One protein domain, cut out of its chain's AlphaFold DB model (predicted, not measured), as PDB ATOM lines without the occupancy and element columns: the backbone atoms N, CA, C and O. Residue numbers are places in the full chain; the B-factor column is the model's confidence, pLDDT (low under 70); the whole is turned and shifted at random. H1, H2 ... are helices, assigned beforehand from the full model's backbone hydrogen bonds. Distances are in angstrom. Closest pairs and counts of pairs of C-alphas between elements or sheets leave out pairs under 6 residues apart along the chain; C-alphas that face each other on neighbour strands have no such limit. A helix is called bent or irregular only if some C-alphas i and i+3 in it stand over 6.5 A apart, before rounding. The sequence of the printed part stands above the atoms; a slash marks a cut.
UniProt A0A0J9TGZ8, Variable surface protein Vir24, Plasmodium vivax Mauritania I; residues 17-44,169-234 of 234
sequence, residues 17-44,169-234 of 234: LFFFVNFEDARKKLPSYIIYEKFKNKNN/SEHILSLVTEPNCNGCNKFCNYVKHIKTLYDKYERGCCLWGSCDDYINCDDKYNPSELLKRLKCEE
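AT A GLANCE: This is residues 17 to 44 and 169 to 234 of the 234 residues of the protein "Variable surface protein Vir24" of Plasmodium vivax Mauritania I (UniProt A0A0J9TGZ8). Short helix H5 folds back on long, kinked H4 with H3 nearby, H1 crosses H4 near its start, and residues 38 to 44 stick out. The printed part has 94 residues and five named helices, H1 to H5: all helix. It is only just loose, close to compact, with a radius of gyration of the C-alphas of 15.0 A and spans of 43, 39 and 28 A.

HOW THE PARTS SIT: H1, residues 17 to 27, touches H4, residues 184 to 208, by 186 to 190 alone, C-alphas 23 and 190 closest at 5.4 A. H2, residues 31 to 39, and H3, residues 169 to 176, touch no helix. H5, residues 223 to 229, makes a hairpin with H4, touching 188 to 198 alone, C-alphas 223 and 195 closest at 5.2 A. Every O i to N i+4 pair is within hydrogen-bond range in H1, H2, H3 and H5, 15 of 21 in H4.

IN THESE COORDINATES: H1 begins at C-alpha 17 (-48.542, 168.685, -0.270); H5 ends at C-alpha 229 (-57.550, 167.464, -24.793). H4, 34.2 A long, is irregular: C-alphas 200 and 203 are 7.5 A apart.

THE WHOLE: Residues 45 to 168 are cut out, C-alphas 44 and 169 being 33.3 A apart. The H4 to H5 link is long. In 18 residues pLDDT is under 70.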
ATOM      1  N   LEU A  17     -47.338 169.040  -1.024       54.31
ATOM      2  CA  LEU A  17     -48.542 168.685  -0.270       54.31
ATOM      3  C   LEU A  17     -49.826 169.010  -1.054       54.31
ATOM      4  O   LEU A  17     -50.743 168.197  -1.112       54.31
ATOM      5  N   PHE A  18     -49.873 170.172  -1.710       57.81
ATOM      6  CA  PHE A  18     -50.998 170.575  -2.557       57.81
ATOM      7  C   PHE A  18     -51.162 169.672  -3.788       57.81
ATOM      8  O   PHE A  18     -52.286 169.381  -4.201       57.81
ATOM      9  N   PHE A  19     -50.056 169.202  -4.369       58.41
ATOM     10  CA  PHE A  19     -50.077 168.217  -5.448       58.41
ATOM     11  C   PHE A  19     -50.699 166.892  -4.984       58.41
ATOM     12  O   PHE A  19     -51.633 166.407  -5.622       58.41
ATOM     13  N   PHE A  20     -50.257 166.360  -3.838       57.28
ATOM     14  CA  PHE A  20     -50.788 165.117  -3.267       57.28
ATOM     15  C   PHE A  20     -52.281 165.203  -2.907       57.28
ATOM     16  O   PHE A  20     -53.029 164.272  -3.198       57.28
ATOM     17  N   VAL A  21     -52.736 166.320  -2.327       59.97
ATOM     18  CA  VAL A  21     -54.154 166.514  -1.963       59.97
ATOM     19  C   VAL A  21     -55.054 166.502  -3.205       59.97
ATOM     20  O   VAL A  21     -56.026 165.751  -3.256       59.97
ATOM     21  N   ASN A  22     -54.702 167.260  -4.248       66.31
ATOM     22  CA  ASN A  22     -55.509 167.307  -5.473       66.31
ATOM     23  C   ASN A  22     -55.511 165.978  -6.244       66.31
ATOM     24  O   ASN A  22     -56.512 165.633  -6.873       66.31
ATOM     25  N   PHE A  23     -54.401 165.238  -6.200       71.31
ATOM     26  CA  PHE A  23     -54.290 163.916  -6.812       71.31
ATOM     27  C   PHE A  23     -55.278 162.919  -6.186       71.31
ATOM     28  O   PHE A  23     -56.055 162.284  -6.903       71.31
ATOM     29  N   GLU A  24     -55.303 162.820  -4.855       72.62
ATOM     30  CA  GLU A  24     -56.183 161.882  -4.150       72.62
ATOM     31  C   GLU A  24     -57.668 162.243  -4.287       72.62
ATOM     32  O   GLU A  24     -58.508 161.360  -4.468       72.62
ATOM     33  N   ASP A  25     -58.008 163.531  -4.273       77.69
ATOM     34  CA  ASP A  25     -59.395 163.978  -4.438       77.69
ATOM     35  C   ASP A  25     -59.934 163.741  -5.853       77.69
ATOM     36  O   ASP A  25     -61.123 163.453  -6.027       77.69
ATOM     37  N   ALA A  26     -59.077 163.843  -6.872       78.00
ATOM     38  CA  ALA A  26     -59.431 163.449  -8.230       78.00
ATOM     39  C   ALA A  26     -59.640 161.931  -8.314       78.00
ATOM     40  O   ALA A  26     -60.667 161.489  -8.832       78.00
ATOM     41  N   ARG A  27     -58.717 161.142  -7.747       81.56
ATOM     42  CA  ARG A  27     -58.753 159.671  -7.765       81.56
ATOM     43  C   ARG A  27     -60.024 159.109  -7.129       81.56
ATOM     44  O   ARG A  27     -60.654 158.234  -7.715       81.56
ATOM     45  N   LYS A  28     -60.453 159.656  -5.987       85.38
ATOM     46  CA  LYS A  28     -61.674 159.233  -5.269       85.38
ATOM     47  C   LYS A  28     -62.967 159.387  -6.069       85.38
ATOM     48  O   LYS A  28     -63.958 158.734  -5.760       85.38
ATOM     49  N   LYS A  29     -62.973 160.256  -7.082       82.69
ATOM     50  CA  LYS A  29     -64.135 160.498  -7.950       82.69
ATOM     51  C   LYS A  29     -64.190 159.546  -9.146       82.69
ATOM     52  O   LYS A  29     -65.169 159.579  -9.884       82.69
ATOM     53  N   LEU A  30     -63.150 158.738  -9.367       89.50
ATOM     54  CA  LEU A  30     -63.049 157.866 -10.533       89.50
ATOM     55  C   LEU A  30     -63.699 156.491 -10.283       89.50
ATOM     56  O   LEU A  30     -63.615 155.971  -9.167       89.50
ATOM     57  N   PRO A  31     -64.282 155.851 -11.317       92.25
ATOM     58  CA  PRO A  31     -64.956 154.556 -11.192       92.25
ATOM     59  C   PRO A  31     -64.114 153.455 -10.534       92.25
ATOM     60  O   PRO A  31     -64.618 152.729  -9.678       92.25
ATOM     61  N   SER A  32     -62.827 153.357 -10.885       94.31
ATOM     62  CA  SER A  32     -61.901 152.379 -10.287       94.31
ATOM     63  C   SER A  32     -61.844 152.450  -8.755       94.31
ATOM     64  O   SER A  32     -61.843 151.414  -8.096       94.31
ATOM     65  N   TYR A  33     -61.857 153.656  -8.171       93.19
ATOM     66  CA  TYR A  33     -61.788 153.841  -6.721       93.19
ATOM     67  C   TYR A  33     -62.994 153.202  -6.031       93.19
ATOM     68  O   TYR A  33     -62.840 152.474  -5.055       93.19
ATOM     69  N   ILE A  34     -64.189 153.414  -6.588       91.62
ATOM     70  CA  ILE A  34     -65.442 152.866  -6.059       91.62
ATOM     71  C   ILE A  34     -65.405 151.331  -6.061       91.62
ATOM     72  O   ILE A  34     -65.877 150.712  -5.112       91.62
ATOM     73  N   ILE A  35     -64.821 150.715  -7.094       93.88
ATOM     74  CA  ILE A  35     -64.668 149.254  -7.171       93.88
ATOM     75  C   ILE A  35     -63.770 148.738  -6.039       93.88
ATOM     76  O   ILE A  35     -64.157 147.807  -5.335       93.88
ATOM     77  N   TYR A  36     -62.606 149.357  -5.810       94.81
ATOM     78  CA  TYR A  36     -61.705 148.934  -4.729       94.81
ATOM     79  C   TYR A  36     -62.325 149.065  -3.339       94.81
ATOM     80  O   TYR A  36     -62.102 148.200  -2.495       94.81
ATOM     81  N   GLU A  37     -63.124 150.103  -3.092       92.12
ATOM     82  CA  GLU A  37     -63.812 150.251  -1.804       92.12
ATOM     83  C   GLU A  37     -64.806 149.111  -1.545       92.12
ATOM     84  O   GLU A  37     -64.959 148.679  -0.405       92.12
ATOM     85  N   LYS A  38     -65.424 148.542  -2.588       92.31
ATOM     86  CA  LYS A  38     -66.308 147.380  -2.422       92.31
ATOM     87  C   LYS A  38     -65.550 146.113  -2.023       92.31
ATOM     88  O   LYS A  38     -66.050 145.381  -1.176       92.31
ATOM     89  N   PHE A  39     -64.343 145.883  -2.547       90.56
ATOM     90  CA  PHE A  39     -63.493 144.752  -2.130       90.56
ATOM     91  C   PHE A  39     -63.056 144.827  -0.657       90.56
ATOM     92  O   PHE A  39     -62.687 143.809  -0.072       90.56
ATOM     93  N   LYS A  40     -63.095 146.022  -0.050       85.44
ATOM     94  CA  LYS A  40     -62.793 146.237   1.374       85.44
ATOM     95  C   LYS A  40     -63.994 145.974   2.291       85.44
ATOM     96  O   LYS A  40     -63.802 145.835   3.501       85.44
ATOM     97  N   ASN A  41     -65.218 145.918   1.757       73.75
ATOM     98  CA  ASN A  41     -66.423 145.784   2.571       73.75
ATOM     99  C   ASN A  41     -66.550 144.369   3.149       73.75
ATOM    100  O   ASN A  41     -66.652 143.367   2.447       73.75
ATOM    101  N   LYS A  42     -66.522 144.315   4.480       60.41
ATOM    102  CA  LYS A  42     -66.258 143.128   5.290       60.41
ATOM    103  C   LYS A  42     -67.551 142.409   5.682       60.41
ATOM    104  O   LYS A  42     -67.929 142.419   6.851       60.41
ATOM    105  N   ASN A  43     -68.223 141.768   4.730       55.44
ATOM    106  CA  ASN A  43     -69.261 140.792   5.074       55.44
ATOM    107  C   ASN A  43     -68.605 139.414   5.236       55.44
ATOM    108  O   ASN A  43     -68.539 138.612   4.312       55.44
ATOM    109  N   ASN A  44     -68.050 139.195   6.433       52.97
ATOM    110  CA  ASN A  44     -67.508 137.915   6.886       52.97
ATOM    111  C   ASN A  44     -68.539 136.789   6.704       52.97
ATOM    112  O   ASN A  44     -69.669 136.955   7.151       52.97
ATOM    113  N   SER A 169     -59.941 155.967 -18.251       89.25
ATOM    114  CA  SER A 169     -59.589 156.873 -19.351       89.25
ATOM    115  C   SER A 169     -60.804 157.324 -20.167       89.25
ATOM    116  O   SER A 169     -60.964 158.519 -20.389       89.25
ATOM    117  N   GLU A 170     -61.719 156.417 -20.524       88.62
ATOM    118  CA  GLU A 170     -62.975 156.753 -21.220       88.62
ATOM    119  C   GLU A 170     -63.890 157.643 -20.373       88.62
ATOM    120  O   GLU A 170     -64.487 158.591 -20.878       88.62
ATOM    121  N   HIS A 171     -63.984 157.373 -19.067       88.38
ATOM    122  CA  HIS A 171     -64.771 158.205 -18.164       88.38
ATOM    123  C   HIS A 171     -64.171 159.609 -18.065       88.38
ATOM    124  O   HIS A 171     -64.891 160.592 -18.221       88.38
ATOM    125  N   ILE A 172     -62.852 159.719 -17.893       86.00
ATOM    126  CA  ILE A 172     -62.158 161.009 -17.866       86.00
ATOM    127  C   ILE A 172     -62.349 161.728 -19.203       86.00
ATOM    128  O   ILE A 172     -62.700 162.901 -19.198       86.00
ATOM    129  N   LEU A 173     -62.209 161.030 -20.334       82.44
ATOM    130  CA  LEU A 173     -62.472 161.573 -21.669       82.44
ATOM    131  C   LEU A 173     -63.900 162.125 -21.790       82.44
ATOM    132  O   LEU A 173     -64.081 163.234 -22.286       82.44
ATOM    133  N   SER A 174     -64.905 161.404 -21.288       83.69
ATOM    134  CA  SER A 174     -66.305 161.853 -21.342       83.69
ATOM    135  C   SER A 174     -66.572 163.113 -20.515       83.69
ATOM    136  O   SER A 174     -67.390 163.942 -20.905       83.69
ATOM    137  N   LEU A 175     -65.843 163.301 -19.407       77.19
ATOM    138  CA  LEU A 175     -65.956 164.497 -18.569       77.19
ATOM    139  C   LEU A 175     -65.371 165.747 -19.242       77.19
ATOM    140  O   LEU A 175     -65.642 166.855 -18.788       77.19
ATOM    141  N   VAL A 176     -64.535 165.578 -20.274       70.81
ATOM    142  CA  VAL A 176     -63.716 166.663 -20.844       70.81
ATOM    143  C   VAL A 176     -64.132 167.038 -22.267       70.81
ATOM    144  O   VAL A 176     -63.682 168.053 -22.788       70.81
ATOM    145  N   THR A 177     -65.009 166.253 -22.895       65.31
ATOM    146  CA  THR A 177     -65.545 166.501 -24.244       65.31
ATOM    147  C   THR A 177     -66.633 167.578 -24.308       65.31
ATOM    148  O   THR A 177     -67.097 167.903 -25.399       65.31
ATOM    149  N   GLU A 178     -67.041 168.166 -23.181       62.28
ATOM    150  CA  GLU A 178     -68.013 169.262 -23.179       62.28
ATOM    151  C   GLU A 178     -67.352 170.608 -23.557       62.28
ATOM    152  O   GLU A 178     -66.306 170.951 -22.997       62.28
ATOM    153  N   PRO A 179     -67.952 171.418 -24.461       55.31
ATOM    154  CA  PRO A 179     -67.354 172.652 -24.999       55.31
ATOM    155  C   PRO A 179     -66.914 173.692 -23.954       55.31
ATOM    156  O   PRO A 179     -66.091 174.549 -24.258       55.31
ATOM    157  N   ASN A 180     -67.433 173.599 -22.727       54.75
ATOM    158  CA  ASN A 180     -67.150 174.486 -21.602       54.75
ATOM    159  C   ASN A 180     -66.840 173.672 -20.339       54.75
ATOM    160  O   ASN A 180     -67.532 173.800 -19.330       54.75
ATOM    161  N   CYS A 181     -65.827 172.804 -20.393       61.88
ATOM    162  CA  CYS A 181     -65.441 171.989 -19.245       61.88
ATOM    163  C   CYS A 181     -64.903 172.839 -18.079       61.88
ATOM    164  O   CYS A 181     -63.699 173.061 -17.913       61.88
ATOM    165  N   ASN A 182     -65.823 173.311 -17.241       58.88
ATOM    166  CA  ASN A 182     -65.519 174.031 -16.020       58.88
ATOM    167  C   ASN A 182     -64.919 173.039 -15.009       58.88
ATOM    168  O   ASN A 182     -65.623 172.222 -14.413       58.88
ATOM    169  N   GLY A 183     -63.592 173.059 -14.863       63.41
ATOM    170  CA  GLY A 183     -62.857 172.173 -13.958       63.41
ATOM    171  C   GLY A 183     -62.120 171.001 -14.615       63.41
ATOM    172  O   GLY A 183     -61.672 170.126 -13.881       63.41
ATOM    173  N   CYS A 184     -61.933 170.969 -15.941       68.06
ATOM    174  CA  CYS A 184     -61.065 169.982 -16.617       68.06
ATOM    175  C   CYS A 184     -59.654 169.925 -16.018       68.06
ATOM    176  O   CYS A 184     -59.091 168.851 -15.791       68.06
ATOM    177  N   ASN A 185     -59.134 171.092 -15.643       73.44
ATOM    178  CA  ASN A 185     -57.794 171.264 -15.100       73.44
ATOM    179  C   ASN A 185     -57.574 170.459 -13.805       73.44
ATOM    180  O   ASN A 185     -56.433 170.168 -13.447       73.44
ATOM    181  N   LYS A 186     -58.656 170.040 -13.125       77.44
ATOM    182  CA  LYS A 186     -58.593 169.213 -11.910       77.44
ATOM    183  C   LYS A 186     -57.883 167.877 -12.136       77.44
ATOM    184  O   LYS A 186     -57.304 167.341 -11.198       77.44
ATOM    185  N   PHE A 187     -57.898 167.354 -13.364       82.88
ATOM    186  CA  PHE A 187     -57.208 166.110 -13.705       82.88
ATOM    187  C   PHE A 187     -55.792 166.329 -14.241       82.88
ATOM    188  O   PHE A 187     -55.054 165.358 -14.347       82.88
ATOM    189  N   CYS A 188     -55.360 167.564 -14.530       85.62
ATOM    190  CA  CYS A 188     -54.044 167.810 -15.127       85.62
ATOM    191  C   CYS A 188     -52.903 167.244 -14.283       85.62
ATOM    192  O   CYS A 188     -52.051 166.539 -14.807       85.62
ATOM    193  N   ASN A 189     -52.911 167.487 -12.970       86.38
ATOM    194  CA  ASN A 189     -51.871 166.958 -12.082       86.38
ATOM    195  C   ASN A 189     -51.881 165.425 -12.039       86.38
ATOM    196  O   ASN A 189     -50.823 164.803 -12.090       86.38
ATOM    197  N   TYR A 190     -53.075 164.824 -12.008       88.25
ATOM    198  CA  TYR A 190     -53.244 163.375 -12.074       88.25
ATOM    199  C   TYR A 190     -52.676 162.806 -13.381       88.25
ATOM    200  O   TYR A 190     -51.836 161.913 -13.346       88.25
ATOM    201  N   VAL A 191     -53.050 163.359 -14.537       90.62
ATOM    202  CA  VAL A 191     -52.597 162.846 -15.838       90.62
ATOM    203  C   VAL A 191     -51.106 163.134 -16.076       90.62
ATOM    204  O   VAL A 191     -50.419 162.273 -16.613       90.62
ATOM    205  N   LYS A 192     -50.558 164.272 -15.617       91.94
ATOM    206  CA  LYS A 192     -49.104 164.552 -15.659       91.94
ATOM    207  C   LYS A 192     -48.308 163.521 -14.851       91.94
ATOM    208  O   LYS A 192     -47.268 163.045 -15.307       91.94
ATOM    209  N   HIS A 193     -48.812 163.143 -13.675       92.19
ATOM    210  CA  HIS A 193     -48.221 162.071 -12.870       92.19
ATOM    211  C   HIS A 193     -48.247 160.732 -13.607       92.19
ATOM    212  O   HIS A 193     -47.210 160.096 -13.780       92.19
ATOM    213  N   ILE A 194     -49.419 160.340 -14.118       94.88
ATOM    214  CA  ILE A 194     -49.570 159.106 -14.895       94.88
ATOM    215  C   ILE A 194     -48.662 159.107 -16.124       94.88
ATOM    216  O   ILE A 194     -48.062 158.077 -16.407       94.88
ATOM    217  N   LYS A 195     -48.508 160.235 -16.827       95.44
ATOM    218  CA  LYS A 195     -47.587 160.351 -17.965       95.44
ATOM    219  C   LYS A 195     -46.163 159.967 -17.568       95.44
ATOM    220  O   LYS A 195     -45.522 159.210 -18.282       95.44
ATOM    221  N   THR A 196     -45.694 160.427 -16.409       95.69
ATOM    222  CA  THR A 196     -44.351 160.086 -15.908       95.69
ATOM    223  C   THR A 196     -44.191 158.575 -15.712       95.69
ATOM    224  O   THR A 196     -43.160 158.007 -16.066       95.69
ATOM    225  N   LEU A 197     -45.222 157.906 -15.185       96.25
ATOM    226  CA  LEU A 197     -45.235 156.446 -15.067       96.25
ATOM    227  C   LEU A 197     -45.339 155.770 -16.440       96.25
ATOM    228  O   LEU A 197     -44.644 154.795 -16.697       96.25
ATOM    229  N   TYR A 198     -46.172 156.288 -17.337       95.94
ATOM    230  CA  TYR A 198     -46.367 155.733 -18.670       95.94
ATOM    231  C   TYR A 198     -45.062 155.759 -19.465       95.94
ATOM    232  O   TYR A 198     -44.621 154.703 -19.900       95.94
ATOM    233  N   ASP A 199     -44.371 156.901 -19.524       94.75
ATOM    234  CA  ASP A 199     -43.080 157.047 -20.212       94.75
ATOM    235  C   ASP A 199     -42.019 156.052 -19.682       94.75
ATOM    236  O   ASP A 199     -41.165 155.576 -20.433       94.75
ATOM    237  N   LYS A 200     -42.072 155.708 -18.383       95.31
ATOM    238  CA  LYS A 200     -41.164 154.739 -17.742       95.31
ATOM    239  C   LYS A 200     -41.383 153.306 -18.240       95.31
ATOM    240  O   LYS A 200     -40.412 152.555 -18.336       95.31
ATOM    241  N   TYR A 201     -42.625 152.909 -18.523       94.19
ATOM    242  CA  TYR A 201     -42.987 151.516 -18.829       94.19
ATOM    243  C   TYR A 201     -43.346 151.267 -20.300       94.19
ATOM    244  O   TYR A 201     -43.059 150.184 -20.813       94.19
ATOM    245  N   GLU A 202     -43.924 152.253 -20.990       93.31
ATOM    246  CA  GLU A 202     -44.494 152.151 -22.339       93.31
ATOM    247  C   GLU A 202     -43.537 151.472 -23.314       93.31
ATOM    248  O   GLU A 202     -43.893 150.466 -23.918       93.31
ATOM    249  N   ARG A 203     -42.298 151.962 -23.441       89.50
ATOM    250  CA  ARG A 203     -41.354 151.437 -24.439       89.50
ATOM    251  C   ARG A 203     -41.088 149.941 -24.263       89.50
ATOM    252  O   ARG A 203     -41.027 149.218 -25.252       89.50
ATOM    253  N   GLY A 204     -40.897 149.480 -23.027       89.31
ATOM    254  CA  GLY A 204     -40.664 148.059 -22.751       89.31
ATOM    255  C   GLY A 204     -41.915 147.225 -23.014       89.31
ATOM    256  O   GLY A 204     -41.841 146.158 -23.618       89.31
ATOM    257  N   CYS A 205     -43.067 147.754 -22.614       90.50
ATOM    258  CA  CYS A 205     -44.354 147.089 -22.725       90.50
ATOM    259  C   CYS A 205     -44.863 146.997 -24.168       90.50
ATOM    260  O   CYS A 205     -45.112 145.903 -24.654       90.50
ATOM    261  N   CYS A 206     -44.944 148.117 -24.881       89.12
ATOM    262  CA  CYS A 206     -45.571 148.205 -26.199       89.12
ATOM    263  C   CYS A 206     -44.739 147.608 -27.336       89.12
ATOM    264  O   CYS A 206     -45.281 147.317 -28.398       89.12
ATOM    265  N   LEU A 207     -43.431 147.429 -27.134       86.94
ATOM    266  CA  LEU A 207     -42.552 146.874 -28.159       86.94
ATOM    267  C   LEU A 207     -42.118 145.416 -27.865       86.94
ATOM    268  O   LEU A 207     -41.806 144.700 -28.812       86.94
ATOM    269  N   TRP A 208     -42.051 144.975 -26.595       77.69
ATOM    270  CA  TRP A 208     -41.369 143.713 -26.216       77.69
ATOM    271  C   TRP A 208     -42.080 142.907 -25.114       77.69
ATOM    272  O   TRP A 208     -41.592 141.830 -24.770       77.69
ATOM    273  N   GLY A 209     -43.171 143.397 -24.512       75.75
ATOM    274  CA  GLY A 209     -43.685 142.857 -23.247       75.75
ATOM    275  C   GLY A 209     -45.180 142.541 -23.232       75.75
ATOM    276  O   GLY A 209     -45.958 143.081 -24.005       75.75
ATOM    277  N   SER A 210     -45.593 141.691 -22.288       72.62
ATOM    278  CA  SER A 210     -47.002 141.458 -21.949       72.62
ATOM    279  C   SER A 210     -47.381 142.291 -20.718       72.62
ATOM    280  O   SER A 210     -47.478 141.772 -19.605       72.62
ATOM    281  N   CYS A 211     -47.533 143.602 -20.898       84.62
ATOM    282  CA  CYS A 211     -47.956 144.512 -19.824       84.62
ATOM    283  C   CYS A 211     -49.437 144.885 -19.910       84.62
ATOM    284  O   CYS A 211     -49.866 145.819 -19.238       84.62
ATOM    285  N   ASP A 212     -50.207 144.181 -20.737       78.00
ATOM    286  CA  ASP A 212     -51.615 144.459 -21.041       78.00
ATOM    287  C   ASP A 212     -52.513 144.594 -19.799       78.00
ATOM    288  O   ASP A 212     -53.615 145.136 -19.870       78.00
ATOM    289  N   ASP A 213     -52.054 144.093 -18.651       80.50
ATOM    290  CA  ASP A 213     -52.761 144.187 -17.378       80.50
ATOM    291  C   ASP A 213     -52.649 145.577 -16.719       80.50
ATOM    292  O   ASP A 213     -53.406 145.868 -15.794       80.50
ATOM    293  N   TYR A 214     -51.741 146.452 -17.170       89.00
ATOM    294  CA  TYR A 214     -51.634 147.842 -16.698       89.00
ATOM    295  C   TYR A 214     -51.204 148.876 -17.738       89.00
ATOM    296  O   TYR A 214     -51.283 150.062 -17.440       89.00
ATOM    297  N   ILE A 215     -50.765 148.487 -18.933       91.94
ATOM    298  CA  ILE A 215     -50.460 149.404 -20.035       91.94
ATOM    299  C   ILE A 215     -51.412 149.130 -21.195       91.94
ATOM    300  O   ILE A 215     -51.607 147.986 -21.595       91.94
ATOM    301  N   ASN A 216     -51.965 150.203 -21.763       90.31
ATOM    302  CA  ASN A 216     -52.599 150.186 -23.074       90.31
ATOM    303  C   ASN A 216     -51.763 151.035 -24.046       90.31
ATOM    304  O   ASN A 216     -51.438 152.186 -23.749       90.31
ATOM    305  N   CYS A 217     -51.404 150.440 -25.182       90.62
ATOM    306  CA  CYS A 217     -50.548 151.040 -26.206       90.62
ATOM    307  C   CYS A 217     -51.332 151.711 -27.343       90.62
ATOM    308  O   CYS A 217     -50.727 152.180 -28.298       90.62
ATOM    309  N   ASP A 218     -52.666 151.734 -27.277       89.81
ATOM    310  CA  ASP A 218     -53.480 152.529 -28.194       89.81
ATOM    311  C   ASP A 218     -53.295 154.022 -27.875       89.81
ATOM    312  O   ASP A 218     -53.591 154.480 -26.764       89.81
ATOM    313  N   ASP A 219     -52.830 154.773 -28.876       87.31
ATOM    314  CA  ASP A 219     -52.577 156.216 -28.820       87.31
ATOM    315  C   ASP A 219     -53.768 157.011 -28.269       87.31
ATOM    316  O   ASP A 219     -53.579 158.039 -27.613       87.31
ATOM    317  N   LYS A 220     -55.004 156.524 -28.464       87.38
ATOM    318  CA  LYS A 220     -56.220 157.131 -27.902       87.38
ATOM    319  C   LYS A 220     -56.125 157.322 -26.387       87.38
ATOM    320  O   LYS A 220     -56.670 158.296 -25.861       87.38
ATOM    321  N   TYR A 221     -55.476 156.393 -25.689       90.12
ATOM    322  CA  TYR A 221     -55.345 156.400 -24.235       90.12
ATOM    323  C   TYR A 221     -54.003 156.946 -23.755       90.12
ATOM    324  O   TYR A 221     -53.775 156.988 -22.544       90.12
ATOM    325  N   ASN A 222     -53.126 157.393 -24.657       93.12
ATOM    326  CA  ASN A 222     -51.847 157.976 -24.279       93.12
ATOM    327  C   ASN A 222     -52.077 159.204 -23.364       93.12
ATOM    328  O   ASN A 222     -52.818 160.122 -23.741       93.12
ATOM    329  N   PRO A 223     -51.452 159.267 -22.170       93.88
ATOM    330  CA  PRO A 223     -51.608 160.402 -21.258       93.88
ATOM    331  C   PRO A 223     -51.275 161.756 -21.895       93.88
ATOM    332  O   PRO A 223     -51.897 162.761 -21.554       93.88
ATOM    333  N   SER A 224     -50.345 161.798 -22.853       93.00
ATOM    334  CA  SER A 224     -49.995 163.015 -23.599       93.00
ATOM    335  C   SER A 224     -51.165 163.529 -24.437       93.00
ATOM    336  O   SER A 224     -51.434 164.730 -24.457       93.00
ATOM    337  N   GLU A 225     -51.901 162.626 -25.086       90.38
ATOM    338  CA  GLU A 225     -53.086 162.981 -25.871       90.38
ATOM    339  C   GLU A 225     -54.226 163.461 -24.972       90.38
ATOM    340  O   GLU A 225     -54.916 164.435 -25.292       90.38
ATOM    341  N   LEU A 226     -54.384 162.848 -23.797       88.50
ATOM    342  CA  LEU A 226     -55.369 163.297 -22.819       88.50
ATOM    343  C   LEU A 226     -55.031 164.685 -22.248       88.50
ATOM    344  O   LEU A 226     -55.930 165.514 -22.119       88.50
ATOM    345  N   LEU A 227     -53.756 164.977 -21.964       89.69
ATOM    346  CA  LEU A 227     -53.313 166.303 -21.502       89.69
ATOM    347  C   LEU A 227     -53.618 167.406 -22.523       89.69
ATOM    348  O   LEU A 227     -54.105 168.472 -22.136       89.69
ATOM    349  N   LYS A 228     -53.395 167.143 -23.819       87.44
ATOM    350  CA  LYS A 228     -53.742 168.079 -24.903       87.44
ATOM    351  C   LYS A 228     -55.243 168.367 -24.928       87.44
ATOM    352  O   LYS A 228     -55.648 169.527 -24.984       87.44
ATOM    353  N   ARG A 229     -56.079 167.326 -24.831       83.88
ATOM    354  CA  ARG A 229     -57.550 167.464 -24.793       83.88
ATOM    355  C   ARG A 229     -58.030 168.232 -23.564       83.88
ATOM    356  O   ARG A 229     -58.947 169.039 -23.671       83.88
ATOM    357  N   LEU A 230     -57.378 168.014 -22.424       81.56
ATOM    358  CA  LEU A 230     -57.628 168.726 -21.173       81.56
ATOM    359  C   LEU A 230     -57.182 170.197 -21.193       81.56
ATOM    360  O   LEU A 230     -57.516 170.920 -20.256       81.56
ATOM    361  N   LYS A 231     -56.439 170.638 -22.223       83.19
ATOM    362  CA  LYS A 231     -55.816 171.973 -22.302       83.19
ATOM    363  C   LYS A 231     -54.982 172.295 -21.057       83.19
ATOM    364  O   LYS A 231     -55.006 173.414 -20.551       83.19
ATOM    365  N   CYS A 232     -54.267 171.295 -20.545       83.50
ATOM    366  CA  CYS A 232     -53.349 171.499 -19.434       83.50
ATOM    367  C   CYS A 232     -52.188 172.383 -19.893       83.50
ATOM    368  O   CYS A 232     -51.531 172.055 -20.877       83.50
ATOM    369  N   GLU A 233     -51.924 173.471 -19.174       75.12
ATOM    370  CA  GLU A 233     -50.699 174.255 -19.359       75.12
ATOM    371  C   GLU A 233     -49.477 173.360 -19.111       75.12
ATOM    372  O   GLU A 233     -49.537 172.469 -18.252       75.12
ATOM    373  N   GLU A 234     -48.399 173.567 -19.871       58.34
ATOM    374  CA  GLU A 234     -47.137 172.826 -19.722       58.34
ATOM    375  C   GLU A 234     -46.489 173.065 -18.350       58.34
ATOM    376  O   GLU A 234     -46.349 174.231 -17.923       58.34
TER     377      GLU A 234